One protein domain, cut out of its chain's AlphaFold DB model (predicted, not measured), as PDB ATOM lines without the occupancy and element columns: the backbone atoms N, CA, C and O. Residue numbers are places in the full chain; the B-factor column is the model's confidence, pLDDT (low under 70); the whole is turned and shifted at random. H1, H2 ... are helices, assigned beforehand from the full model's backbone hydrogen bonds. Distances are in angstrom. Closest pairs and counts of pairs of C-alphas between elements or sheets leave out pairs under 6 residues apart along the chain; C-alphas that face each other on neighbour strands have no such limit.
ATOM      1  N   ARG A   2     192.390 138.060 188.799       84.00
ATOM      2  CA  ARG A   2     192.413 138.724 187.473       84.00
ATOM      3  C   ARG A   2     191.025 139.050 186.895       84.00
ATOM      4  O   ARG A   2     190.839 140.130 186.346       84.00
ATOM      5  N   GLU A   3     190.040 138.179 187.111       86.31
ATOM      6  CA  GLU A   3     188.665 138.387 186.627       86.31
ATOM      7  C   GLU A   3     187.996 139.627 187.245       86.31
ATOM      8  O   GLU A   3     187.410 140.443 186.540       86.31
ATOM      9  N   LYS A   4     188.173 139.855 188.557       82.75
ATOM     10  CA  LYS A   4     187.628 141.041 189.245       82.75
ATOM     11  C   LYS A   4     188.226 142.346 188.703       82.75
ATOM     12  O   LYS A   4     187.507 143.334 188.573       82.75
ATOM     13  N   ILE A   5     189.516 142.337 188.358       88.94
ATOM     14  CA  ILE A   5     190.208 143.487 187.754       88.94
ATOM     15  C   ILE A   5     189.671 143.739 186.340       88.94
ATOM     16  O   ILE A   5     189.368 144.876 185.989       88.94
ATOM     17  N   ARG A   6     189.471 142.675 185.554       89.31
ATOM     18  CA  ARG A   6     188.918 142.758 184.196       89.31
ATOM     19  C   ARG A   6     187.496 143.318 184.188       89.31
ATOM     20  O   ARG A   6     187.196 144.206 183.397       89.31
ATOM     21  N   VAL A   7     186.646 142.853 185.103       87.31
ATOM     22  CA  VAL A   7     185.260 143.324 185.245       87.31
ATOM     23  C   VAL A   7     185.202 144.779 185.721       87.31
ATOM     24  O   VAL A   7     184.387 145.546 185.210       87.31
ATOM     25  N   ARG A   8     186.065 145.196 186.663       86.12
ATOM     26  CA  ARG A   8     186.158 146.611 187.076       86.12
ATOM     27  C   ARG A   8     186.601 147.506 185.926       86.12
ATOM     28  O   ARG A   8     185.897 148.459 185.621       86.12
ATOM     29  N   LYS A   9     187.679 147.137 185.230       86.88
ATOM     30  CA  LYS A   9     188.186 147.909 184.090       86.88
ATOM     31  C   LYS A   9     187.168 147.991 182.951       86.88
ATOM     32  O   LYS A   9     186.986 149.050 182.366       86.88
ATOM     33  N   LYS A  10     186.437 146.902 182.674       84.75
ATOM     34  CA  LYS A  10     185.338 146.904 181.695       84.75
ATOM     35  C   LYS A  10     184.208 147.857 182.102       84.75
ATOM     36  O   LYS A  10     183.654 148.529 181.237       84.75
ATOM     37  N   ARG A  11     183.878 147.938 183.397       81.00
ATOM     38  CA  ARG A  11     182.878 148.889 183.905       81.00
ATOM     39  C   ARG A  11     183.349 150.336 183.807       81.00
ATOM     40  O   ARG A  11     182.589 151.138 183.284       81.00
ATOM     41  N   GLU A  12     184.570 150.655 184.221       80.44
ATOM     42  CA  GLU A  12     185.130 152.013 184.099       80.44
ATOM     43  C   GLU A  12     185.087 152.511 182.649       80.44
ATOM     44  O   GLU A  12     184.491 153.547 182.372       80.44
ATOM     45  N   VAL A  13     185.561 151.696 181.700       77.94
ATOM     46  CA  VAL A  13     185.525 152.040 180.269       77.94
ATOM     47  C   VAL A  13     184.092 152.267 179.762       77.94
ATOM     48  O   VAL A  13     183.851 153.187 178.985       77.94
ATOM     49  N   SER A  14     183.116 151.466 180.213       76.12
ATOM     50  CA  SER A  14     181.708 151.648 179.819       76.12
ATOM     51  C   SER A  14     181.062 152.910 180.402       76.12
ATOM     52  O   SER A  14     180.141 153.469 179.808       76.12
ATOM     53  N   LEU A  15     181.525 153.364 181.569       76.19
ATOM     54  CA  LEU A  15     181.002 154.559 182.228       76.19
ATOM     55  C   LEU A  15     181.497 155.825 181.528       76.19
ATOM     56  O   LEU A  15     180.694 156.729 181.299       76.19
ATOM     57  N   ASP A  16     182.763 155.847 181.116       78.81
ATOM     58  CA  ASP A  16     183.349 156.971 180.383       78.81
ATOM     59  C   ASP A  16     182.704 157.166 179.006       78.81
ATOM     60  O   ASP A  16     182.464 158.299 178.581       78.81
ATOM     61  N   ASP A  17     182.379 156.072 178.308       82.44
ATOM     62  CA  ASP A  17     181.672 156.129 177.022       82.44
ATOM     63  C   ASP A  17     180.245 156.680 177.183       82.44
ATOM     64  O   ASP A  17     179.814 157.573 176.448       82.44
ATOM     65  N   ASN A  18     179.526 156.221 178.208       85.62
ATOM     66  CA  ASN A  18     178.172 156.694 178.484       85.62
ATOM     67  C   ASN A  18     178.144 158.166 178.915       85.62
ATOM     68  O   ASN A  18     177.286 158.910 178.446       85.62
ATOM     69  N   ASN A  19     179.095 158.619 179.739       85.50
ATOM     70  CA  ASN A  19     179.174 160.022 180.156       85.50
ATOM     71  C   ASN A  19     179.409 160.953 178.956       85.50
ATOM     72  O   ASN A  19     178.766 161.996 178.839       85.50
ATOM     73  N   LYS A  20     180.268 160.548 178.007       86.56
ATOM     74  CA  LYS A  20     180.488 161.294 176.758       86.56
ATOM     75  C   LYS A  20     179.205 161.426 175.936       86.56
ATOM     76  O   LYS A  20     178.905 162.530 175.487       86.56
ATOM     77  N   LYS A  21     178.437 160.340 175.783       88.62
ATOM     78  CA  LYS A  21     177.150 160.352 175.064       88.62
ATOM     79  C   LYS A  21     176.111 161.228 175.764       88.62
ATOM     80  O   LYS A  21     175.499 162.065 175.109       88.62
ATOM     81  N   ILE A  22     175.954 161.084 177.081       89.81
ATOM     82  CA  ILE A  22     174.990 161.861 177.880       89.81
ATOM     83  C   ILE A  22     175.284 163.358 177.771       89.81
ATOM     84  O   ILE A  22     174.380 164.140 177.493       89.81
ATOM     85  N   ARG A  23     176.551 163.760 177.914       89.56
ATOM     86  CA  ARG A  23     176.956 165.163 177.773       89.56
ATOM     87  C   ARG A  23     176.679 165.712 176.375       89.56
ATOM     88  O   ARG A  23     176.171 166.822 176.254       89.56
ATOM     89  N   ALA A  24     176.991 164.946 175.327       88.06
ATOM     90  CA  ALA A  24     176.728 165.372 173.954       88.06
ATOM     91  C   ALA A  24     175.225 165.591 173.712       88.06
ATOM     92  O   ALA A  24     174.834 166.630 173.189       88.06
ATOM     93  N   VAL A  25     174.379 164.659 174.164       89.88
ATOM     94  CA  VAL A  25     172.915 164.786 174.071       89.88
ATOM     95  C   VAL A  25     172.408 165.992 174.867       89.88
ATOM     96  O   VAL A  25     171.583 166.747 174.357       89.88
ATOM     97  N   ALA A  26     172.927 166.223 176.075       88.62
ATOM     98  CA  ALA A  26     172.547 167.368 176.902       88.62
ATOM     99  C   ALA A  26     172.870 168.712 176.227       88.62
ATOM    100  O   ALA A  26     172.043 169.621 176.241       88.62
ATOM    101  N   PHE A  27     174.038 168.840 175.589       90.75
ATOM    102  CA  PHE A  27     174.407 170.066 174.874       90.75
ATOM    103  C   PHE A  27     173.603 170.270 173.588       90.75
ATOM    104  O   PHE A  27     173.236 171.405 173.290       90.75
ATOM    105  N   ILE A  28     173.271 169.198 172.860       90.38
ATOM    106  CA  ILE A  28     172.370 169.278 171.698       90.38
ATOM    107  C   ILE A  28     170.990 169.779 172.135       90.38
ATOM    108  O   ILE A  28     170.463 170.715 171.538       90.38
ATOM    109  N   LEU A  29     170.426 169.201 173.201       91.44
ATOM    110  CA  LEU A  29     169.136 169.629 173.749       91.44
ATOM    111  C   LEU A  29     169.170 171.083 174.227       91.44
ATOM    112  O   LEU A  29     168.234 171.829 173.955       91.44
ATOM    113  N   ALA A  30     170.249 171.510 174.888       88.81
ATOM    114  CA  ALA A  30     170.419 172.901 175.300       88.81
ATOM    115  C   ALA A  30     170.463 173.857 174.095       88.81
ATOM    116  O   ALA A  30     169.783 174.880 174.102       88.81
ATOM    117  N   GLY A  31     171.203 173.512 173.034       88.62
ATOM    118  CA  GLY A  31     171.230 174.292 171.793       88.62
ATOM    119  C   GLY A  31     169.860 174.359 171.106       88.62
ATOM    120  O   GLY A  31     169.449 175.429 170.663       88.62
ATOM    121  N   ALA A  32     169.122 173.245 171.081       89.88
ATOM    122  CA  ALA A  32     167.769 173.179 170.529       89.88
ATOM    123  C   ALA A  32     166.764 174.018 171.336       89.88
ATOM    124  O   ALA A  32     165.949 174.727 170.751       89.88
ATOM    125  N   LEU A  33     166.848 173.993 172.671       90.00
ATOM    126  CA  LEU A  33     166.035 174.850 173.537       90.00
ATOM    127  C   LEU A  33     166.325 176.327 173.293       90.00
ATOM    128  O   LEU A  33     165.394 177.120 173.210       90.00
ATOM    129  N   VAL A  34     167.596 176.702 173.140       88.94
ATOM    130  CA  VAL A  34     167.951 178.088 172.824       88.94
ATOM    131  C   VAL A  34     167.416 178.489 171.452       88.94
ATOM    132  O   VAL A  34     166.852 179.570 171.333       88.94
ATOM    133  N   ALA A  35     167.505 177.621 170.442       87.00
ATOM    134  CA  ALA A  35     166.894 177.884 169.139       87.00
ATOM    135  C   ALA A  35     165.373 178.107 169.251       87.00
ATOM    136  O   ALA A  35     164.863 179.069 168.685       87.00
ATOM    137  N   LEU A  36     164.668 177.279 170.033       88.19
ATOM    138  CA  LEU A  36     163.228 177.421 170.280       88.19
ATOM    139  C   LEU A  36     162.910 178.746 170.984       88.19
ATOM    140  O   LEU A  36     162.032 179.484 170.551       88.19
ATOM    141  N   VAL A  37     163.648 179.079 172.045       88.94
ATOM    142  CA  VAL A  37     163.464 180.338 172.780       88.94
ATOM    143  C   VAL A  37     163.681 181.537 171.863       88.94
ATOM    144  O   VAL A  37     162.903 182.485 171.913       88.94
ATOM    145  N   ILE A  38     164.704 181.498 171.009       84.88
ATOM    146  CA  ILE A  38     164.952 182.559 170.035       84.88
ATOM    147  C   ILE A  38     163.780 182.663 169.053       84.88
ATOM    148  O   ILE A  38     163.289 183.766 168.852       84.88
ATOM    149  N   ASP A  39     163.269 181.558 168.513       83.62
ATOM    150  CA  ASP A  39     162.112 181.580 167.603       83.62
ATOM    151  C   ASP A  39     160.869 182.226 168.256       83.62
ATOM    152  O   ASP A  39     160.293 183.175 167.718       83.62
ATOM    153  N   VAL A  40     160.536 181.820 169.487       85.56
ATOM    154  CA  VAL A  40     159.399 182.367 170.257       85.56
ATOM    155  C   VAL A  40     159.598 183.846 170.620       85.56
ATOM    156  O   VAL A  40     158.654 184.646 170.585       85.56
ATOM    157  N   LEU A  41     160.826 184.251 170.957       84.31
ATOM    158  CA  LEU A  41     161.149 185.654 171.224       84.31
ATOM    159  C   LEU A  41     161.004 186.508 169.962       84.31
ATOM    160  O   LEU A  41     160.450 187.606 170.029       84.31
ATOM    161  N   PHE A  42     161.461 186.016 168.810       78.12
ATOM    162  CA  PHE A  42     161.313 186.720 167.538       78.12
ATOM    163  C   PHE A  42     159.842 186.877 167.141       78.12
ATOM    164  O   PHE A  42     159.450 187.953 166.678       78.12
ATOM    165  N   GLU A  43     159.009 185.864 167.388       76.25
ATOM    166  CA  GLU A  43     157.561 185.960 167.207       76.25
ATOM    167  C   GLU A  43     156.965 187.081 168.075       76.25
ATOM    168  O   GLU A  43     156.334 188.004 167.544       76.25
ATOM    169  N   SER A  44     157.270 187.071 169.376       80.88
ATOM    170  CA  SER A  44     156.779 188.046 170.363       80.88
ATOM    171  C   SER A  44     157.202 189.491 170.043       80.88
ATOM    172  O   SER A  44     156.424 190.439 170.191       80.88
ATOM    173  N   LEU A  45     158.433 189.676 169.553       76.50
ATOM    174  CA  LEU A  45     158.966 190.982 169.156       76.50
ATOM    175  C   LEU A  45     158.360 191.485 167.840       76.50
ATOM    176  O   LEU A  45     158.150 192.689 167.692       76.50
ATOM    177  N   SER A  46     158.048 190.590 166.895       68.81
ATOM    178  CA  SER A  46     157.467 190.975 165.600       68.81
ATOM    179  C   SER A  46     156.055 191.551 165.723       68.81
ATOM    180  O   SER A  46     155.703 192.463 164.977       68.81
ATOM    181  N   VAL A  47     155.273 191.051 166.686       70.62
ATOM    182  CA  VAL A  47     153.901 191.507 166.954       70.62
ATOM    183  C   VAL A  47     153.897 192.921 167.542       70.62
ATOM    184  O   VAL A  47     153.020 193.720 167.229       70.62
ATOM    185  N   THR A  48     154.908 193.252 168.348       73.00
ATOM    186  CA  THR A  48     154.990 194.538 169.063       73.00
ATOM    187  C   THR A  48     155.724 195.615 168.259       73.00
ATOM    188  O   THR A  48     155.352 196.787 168.287       73.00
ATOM    189  N   PHE A  49     156.764 195.243 167.508       68.06
ATOM    190  CA  PHE A  49     157.608 196.186 166.777       68.06
ATOM    191  C   PHE A  49     157.428 196.031 165.262       68.06
ATOM    192  O   PHE A  49     158.096 195.226 164.616       68.06
ATOM    193  N   GLY A  50     156.603 196.887 164.648       64.50
ATOM    194  CA  GLY A  50     156.347 196.887 163.197       64.50
ATOM    195  C   GLY A  50     157.586 197.055 162.294       64.50
ATOM    196  O   GLY A  50     157.532 196.737 161.110       64.50
ATOM    197  N   LYS A  51     158.740 197.489 162.829       58.09
ATOM    198  CA  LYS A  51     160.029 197.506 162.100       58.09
ATOM    199  C   LYS A  51     160.656 196.111 161.946       58.09
ATOM    200  O   LYS A  51     161.359 195.874 160.967       58.09
ATOM    201  N   VAL A  52     160.359 195.178 162.852       58.56
ATOM    202  CA  VAL A  52     160.776 193.763 162.784       58.56
ATOM    203  C   VAL A  52     159.903 192.985 161.789       58.56
ATOM    204  O   VAL A  52     160.344 191.992 161.216       58.56
ATOM    205  N   ALA A  53     158.710 193.494 161.464       55.56
ATOM    206  CA  ALA A  53     157.839 192.914 160.442       55.56
ATOM    207  C   ALA A  53     158.440 192.954 159.020       55.56
ATOM    208  O   ALA A  53     158.090 192.115 158.199       55.56
ATOM    209  N   ARG A  54     159.381 193.867 158.718       58.22
ATOM    210  CA  ARG A  54     160.117 193.858 157.433       58.22
ATOM    211  C   ARG A  54     161.209 192.786 157.376       58.22
ATOM    212  O   ARG A  54     161.382 192.173 156.328       58.22
ATOM    213  N   LEU A  55     161.864 192.487 158.501       55.53
ATOM    214  CA  LEU A  55     162.815 191.369 158.631       55.53
ATOM    215  C   LEU A  55     162.141 189.985 158.534       55.53
ATOM    216  O   LEU A  55     162.829 188.988 158.351       55.53
ATOM    217  N   ARG A  56     160.802 189.922 158.607       50.91
ATOM    218  CA  ARG A  56     159.989 188.711 158.391       50.91
ATOM    219  C   ARG A  56     159.884 188.295 156.917       50.91
ATOM    220  O   ARG A  56     159.510 187.158 156.655       50.91
ATOM    221  N   SER A  57     160.135 189.209 155.975       57.47
ATOM    222  CA  SER A  57     159.866 188.965 154.548       57.47
ATOM    223  C   SER A  57     160.857 188.007 153.876       57.47
ATOM    224  O   SER A  57     160.485 187.377 152.892       57.47
ATOM    225  N   ASP A  58     162.052 187.818 154.448       64.31
ATOM    226  CA  ASP A  58     162.993 186.779 154.021       64.31
ATOM    227  C   ASP A  58     162.780 185.491 154.828       64.31
ATOM    228  O   ASP A  58     163.166 185.371 155.996       64.31
ATOM    229  N   GLU A  59     162.181 184.493 154.180       63.50
ATOM    230  CA  GLU A  59     161.882 183.165 154.732       63.50
ATOM    231  C   GLU A  59     163.150 182.458 155.259       63.50
ATOM    232  O   GLU A  59     163.125 181.755 156.271       63.50
ATOM    233  N   THR A  60     164.304 182.744 154.647       68.00
ATOM    234  CA  THR A  60     165.617 182.241 155.071       68.00
ATOM    235  C   THR A  60     166.108 182.863 156.380       68.00
ATOM    236  O   THR A  60     166.737 182.175 157.181       68.00
ATOM    237  N   LEU A  61     165.810 184.139 156.644       70.19
ATOM    238  CA  LEU A  61     166.251 184.831 157.862       70.19
ATOM    239  C   LEU A  61     165.450 184.382 159.085       70.19
ATOM    240  O   LEU A  61     166.023 184.184 160.156       70.19
ATOM    241  N   ARG A  62     164.145 184.152 158.914       64.62
ATOM    242  CA  ARG A  62     163.256 183.706 159.992       64.62
ATOM    243  C   ARG A  62     163.598 182.304 160.504       64.62
ATOM    244  O   ARG A  62     163.576 182.088 161.708       64.62
ATOM    245  N   HIS A  63     163.948 181.374 159.617       73.31
ATOM    246  CA  HIS A  63     164.301 180.004 160.014       73.31
ATOM    247  C   HIS A  63     165.805 179.807 160.228       73.31
ATOM    248  O   HIS A  63     166.215 179.032 161.090       73.31
ATOM    249  N   GLY A  64     166.646 180.525 159.481       80.19
ATOM    250  CA  GLY A  64     168.097 180.395 159.567       80.19
ATOM    251  C   GLY A  64     168.685 181.003 160.835       80.19
ATOM    252  O   GLY A  64     169.621 180.441 161.396       80.19
ATOM    253  N   LEU A  65     168.130 182.115 161.325       83.44
ATOM    254  CA  LEU A  65     168.689 182.824 162.476       83.44
ATOM    255  C   LEU A  65     168.567 182.035 163.797       83.44
ATOM    256  O   LEU A  65     169.591 181.883 164.466       83.44
ATOM    257  N   PRO A  66     167.406 181.458 164.173       84.06
ATOM    258  CA  PRO A  66     167.300 180.657 165.394       84.06
ATOM    259  C   PRO A  66     168.194 179.412 165.351       84.06
ATOM    260  O   PRO A  66     168.854 179.083 166.337       84.06
ATOM    261  N   ILE A  67     168.277 178.756 164.187       85.56
ATOM    262  CA  ILE A  67     169.125 177.574 163.982       85.56
ATOM    263  C   ILE A  67     170.609 177.952 164.074       85.56
ATOM    264  O   ILE A  67     171.372 177.263 164.749       85.56
ATOM    265  N   ALA A  68     171.025 179.060 163.452       87.12
ATOM    266  CA  ALA A  68     172.401 179.543 163.514       87.12
ATOM    267  C   ALA A  68     172.805 179.908 164.949       87.12
ATOM    268  O   ALA A  68     173.877 179.509 165.399       87.12
ATOM    269  N   VAL A  69     171.939 180.602 165.693       87.44
ATOM    270  CA  VAL A  69     172.185 180.936 167.104       87.44
ATOM    271  C   VAL A  69     172.262 179.668 167.957       87.44
ATOM    272  O   VAL A  69     173.206 179.520 168.732       87.44
ATOM    273  N   GLY A  70     171.342 178.716 167.773       85.56
ATOM    274  CA  GLY A  70     171.379 177.425 168.465       85.56
ATOM    275  C   GLY A  70     172.659 176.634 168.181       85.56
ATOM    276  O   GLY A  70     173.259 176.077 169.102       85.56
ATOM    277  N   LEU A  71     173.133 176.640 166.930       88.19
ATOM    278  CA  LEU A  71     174.380 175.990 166.522       88.19
ATOM    279  C   LEU A  71     175.601 176.694 167.125       88.19
ATOM    280  O   LEU A  71     176.479 176.028 167.666       88.19
ATOM    281  N   ILE A  72     175.651 178.027 167.097       89.94
ATOM    282  CA  ILE A  72     176.732 178.804 167.720       89.94
ATOM    283  C   ILE A  72     176.802 178.506 169.217       89.94
ATOM    284  O   ILE A  72     177.877 178.217 169.739       89.94
ATOM    285  N   VAL A  73     175.659 178.515 169.903       87.44
ATOM    286  CA  VAL A  73     175.575 178.183 171.328       87.44
ATOM    287  C   VAL A  73     176.043 176.752 171.572       87.44
ATOM    288  O   VAL A  73     176.876 176.533 172.450       87.44
ATOM    289  N   PHE A  74     175.611 175.792 170.750       87.31
ATOM    290  CA  PHE A  74     176.092 174.415 170.821       87.31
ATOM    291  C   PHE A  74     177.618 174.328 170.689       87.31
ATOM    292  O   PHE A  74     178.262 173.676 171.508       87.31
ATOM    293  N   LEU A  75     178.220 175.020 169.718       89.06
ATOM    294  CA  LEU A  75     179.673 175.034 169.544       89.06
ATOM    295  C   LEU A  75     180.377 175.693 170.732       89.06
ATOM    296  O   LEU A  75     181.370 175.155 171.213       89.06
ATOM    297  N   ILE A  76     179.867 176.808 171.257       88.06
ATOM    298  CA  ILE A  76     180.443 177.466 172.437       88.06
ATOM    299  C   ILE A  76     180.416 176.512 173.637       88.06
ATOM    300  O   ILE A  76     181.447 176.319 174.283       88.06
ATOM    301  N   LEU A  77     179.285 175.862 173.919       86.06
ATOM    302  CA  LEU A  77     179.189 174.876 175.001       86.06
ATOM    303  C   LEU A  77     180.133 173.693 174.758       86.06
ATOM    304  O   LEU A  77     180.826 173.252 175.679       86.06
ATOM    305  N   GLN A  78     180.209 173.222 173.511       83.88
ATOM    306  CA  GLN A  78     181.081 172.131 173.121       83.88
ATOM    307  C   GLN A  78     182.544 172.527 173.299       83.88
ATOM    308  O   GLN A  78     183.277 171.720 173.831       83.88
ATOM    309  N   PHE A  79     183.037 173.695 172.898       85.50
ATOM    310  CA  PHE A  79     184.481 173.987 172.917       85.50
ATOM    311  C   PHE A  79     185.027 174.457 174.269       85.50
ATOM    312  O   PHE A  79     186.242 174.436 174.462       85.50
ATOM    313  N   ASN A  80     184.173 174.811 175.231       89.94
ATOM    314  CA  ASN A  80     184.619 175.286 176.538       89.94
ATOM    315  C   ASN A  80     184.994 174.129 177.493       89.94
ATOM    316  O   ASN A  80     184.107 173.422 177.983       89.94
ATOM    317  N   PRO A  81     186.284 173.945 177.854       86.31
ATOM    318  CA  PRO A  81     186.714 172.832 178.705       86.31
ATOM    319  C   PRO A  81     186.162 172.930 180.134       86.31
ATOM    320  O   PRO A  81     185.851 171.907 180.737       86.31
ATOM    321  N   LYS A  82     185.966 174.152 180.650       89.44
ATOM    322  CA  LYS A  82     185.344 174.391 181.964       89.44
ATOM    323  C   LYS A  82     183.904 173.874 182.013       89.44
ATOM    324  O   LYS A  82     183.525 173.201 182.962       89.44
ATOM    325  N   VAL A  83     183.127 174.140 180.961       88.19
ATOM    326  CA  VAL A  83     181.725 173.702 180.851       88.19
ATOM    327  C   VAL A  83     181.647 172.184 180.690       88.19
ATOM    328  O   VAL A  83     180.793 171.542 181.296       88.19
ATOM    329  N   ARG A  84     182.575 171.583 179.933       87.69
ATOM    330  CA  ARG A  84     182.670 170.120 179.808       87.69
ATOM    331  C   ARG A  84     182.961 169.425 181.136       87.69
ATOM    332  O   ARG A  84     182.370 168.375 181.371       87.69
ATOM    333  N   ALA A  85     183.866 169.980 181.945       88.75
ATOM    334  CA  ALA A  85     184.214 169.438 183.257       88.75
ATOM    335  C   ALA A  85     183.039 169.567 184.236       88.75
ATOM    336  O   ALA A  85     182.633 168.577 184.835       88.75
ATOM    337  N   TRP A  86     182.412 170.746 184.289       91.25
ATOM    338  CA  TRP A  86     181.202 170.972 185.079       91.25
ATOM    339  C   TRP A  86     180.070 170.002 184.704       91.25
ATOM    340  O   TRP A  86     179.430 169.420 185.575       91.25
ATOM    341  N   ALA A  87     179.842 169.764 183.408       89.75
ATOM    342  CA  ALA A  87     178.817 168.823 182.963       89.75
ATOM    343  C   ALA A  87     179.103 167.380 183.418       89.75
ATOM    344  O   ALA A  87     178.176 166.669 183.800       89.75
ATOM    345  N   ASP A  88     180.368 166.947 183.413       89.31
ATOM    346  CA  ASP A  88     180.747 165.620 183.916       89.31
ATOM    347  C   ASP A  88     180.514 165.499 185.433       89.31
ATOM    348  O   ASP A  88     180.021 164.465 185.896       89.31
ATOM    349  N   GLU A  89     180.795 166.557 186.199       90.06
ATOM    350  CA  GLU A  89     180.504 166.623 187.638       90.06
ATOM    351  C   GLU A  89     178.999 166.506 187.907       90.06
ATOM    352  O   GLU A  89     178.581 165.648 188.688       90.06
ATOM    353  N   VAL A  90     178.170 167.280 187.196       92.00
ATOM    354  CA  VAL A  90     176.702 167.221 187.315       92.00
ATOM    355  C   VAL A  90     176.176 165.826 186.976       92.00
ATOM    356  O   VAL A  90     175.366 165.281 187.722       92.00
ATOM    357  N   ILE A  91     176.658 165.204 185.894       89.56
ATOM    358  CA  ILE A  91     176.263 163.834 185.528       89.56
ATOM    359  C   ILE A  91     176.635 162.849 186.643       89.56
ATOM    360  O   ILE A  91     175.864 161.937 186.945       89.56
ATOM    361  N   SER A  92     177.804 163.016 187.267       88.31
ATOM    362  CA  SER A  92     178.235 162.153 188.368       88.31
ATOM    363  C   SER A  92     177.356 162.303 189.615       88.31
ATOM    364  O   SER A  92     177.078 161.306 190.281       88.31
ATOM    365  N   GLU A  93     176.863 163.512 189.888       91.44
ATOM    366  CA  GLU A  93     176.019 163.811 191.045       91.44
ATOM    367  C   GLU A  93     174.569 163.364 190.825       91.44
ATOM    368  O   GLU A  93     173.990 162.688 191.674       91.44
ATOM    369  N   VAL A  94     174.007 163.614 189.637       90.50
ATOM    370  CA  VAL A  94     172.648 163.176 189.265       90.50
ATOM    371  C   VAL A  94     172.502 161.653 189.348       90.50
ATOM    372  O   VAL A  94     171.429 161.144 189.656       90.50
ATOM    373  N   ARG A  95     173.581 160.892 189.135       85.88
ATOM    374  CA  ARG A  95     173.562 159.426 189.280       85.88
ATOM    375  C   ARG A  95     173.489 158.948 190.726       85.88
ATOM    376  O   ARG A  95     173.121 157.798 190.945       85.88
ATOM    377  N   LYS A  96     173.857 159.791 191.691       88.75
ATOM    378  CA  LYS A  96     173.711 159.494 193.121       88.75
ATOM    379  C   LYS A  96     172.290 159.760 193.609       88.75
ATOM    380  O   LYS A  96     171.918 159.250 194.661       88.75
ATOM    381  N   VAL A  97     171.501 160.526 192.850       91.81
ATOM    382  CA  VAL A  97     170.089 160.757 193.152       91.81
ATOM    383  C   VAL A  97     169.355 159.424 193.076       91.81
ATOM    384  O   VAL A  97     169.290 158.776 192.028       91.81
ATOM    385  N   VAL A  98     168.819 159.002 194.219       87.81
ATOM    386  CA  VAL A  98     167.985 157.809 194.313       87.81
ATOM    387  C   VAL A  98     166.619 158.169 193.754       87.81
ATOM    388  O   VAL A  98     165.879 158.953 194.345       87.81
TER     389      VAL A  98
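AT A GLANCE: This is residues 2 to 98 of the 147 residues of the protein "Preprotein translocase subunit SecE" of Bdellovibrionaceae bacterium (UniProt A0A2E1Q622). What is the main picture? A very long helix, H1, residues 2 to 48, makes the long axis; past a turn holding the tiny H2, residues 52 to 55, H3, residues 59 to 79, folds back onto residues 27 to 39 of H1, and H4, residues 81 to 94, crosses H1 at residues 19 to 23. Residues 2 to 15 of H1 stick out. What are its make-up and size? The printed part has 97 residues, with four named helices in the order H1, H2, H3, H4 and no named strand: all helix. It is extended, with a radius of gyration of the C-alphas of 20.2 A and spans of 72 by 27 by 20 A.

HOW THE PARTS SIT: What touches the hub, H1? H2 touches it only at the corner, C-alphas 46 and 52 being closest at 5.2 A. H3 touches it, closest at C-alphas 35 and 70, 4.6 A, opposite ways at a shallow tilt of 34 degrees, only just short of steep. H4 touches it, closest at C-alphas 23 and 87, 6.6 A, only just about perpendicular at 70.5 degrees. How do the others stand? H3 and H4 only just touch, only at the corner, with 3 pairs of C-alphas within 8 A, the closest being 77 and 83 at 6.5 A. H2 and H4 are apart. Do the backbones fit? Every O i to N i+4 pair is within hydrogen-bond range in H4, 42 of 43 in H1 and 15 of 17 in H3; H2 is too short for such a pair.

IN THESE COORDINATES: Where does H1 run? It goes 69.7 A from C-alpha 2 at (192.413, 138.724, 187.473) to C-alpha 48. How long are the others? H2 spans 5.2 A, H3 30.4 A and H4 20.1 A, ending with C-alpha 94 at (172.648, 163.176, 189.265).

THE WHOLE: Is anything cut or long? The printed part has no cut, and the three links are tight. Where is confidence low? The pLDDT is under 70 at residues 46, 49 to 60 and 62.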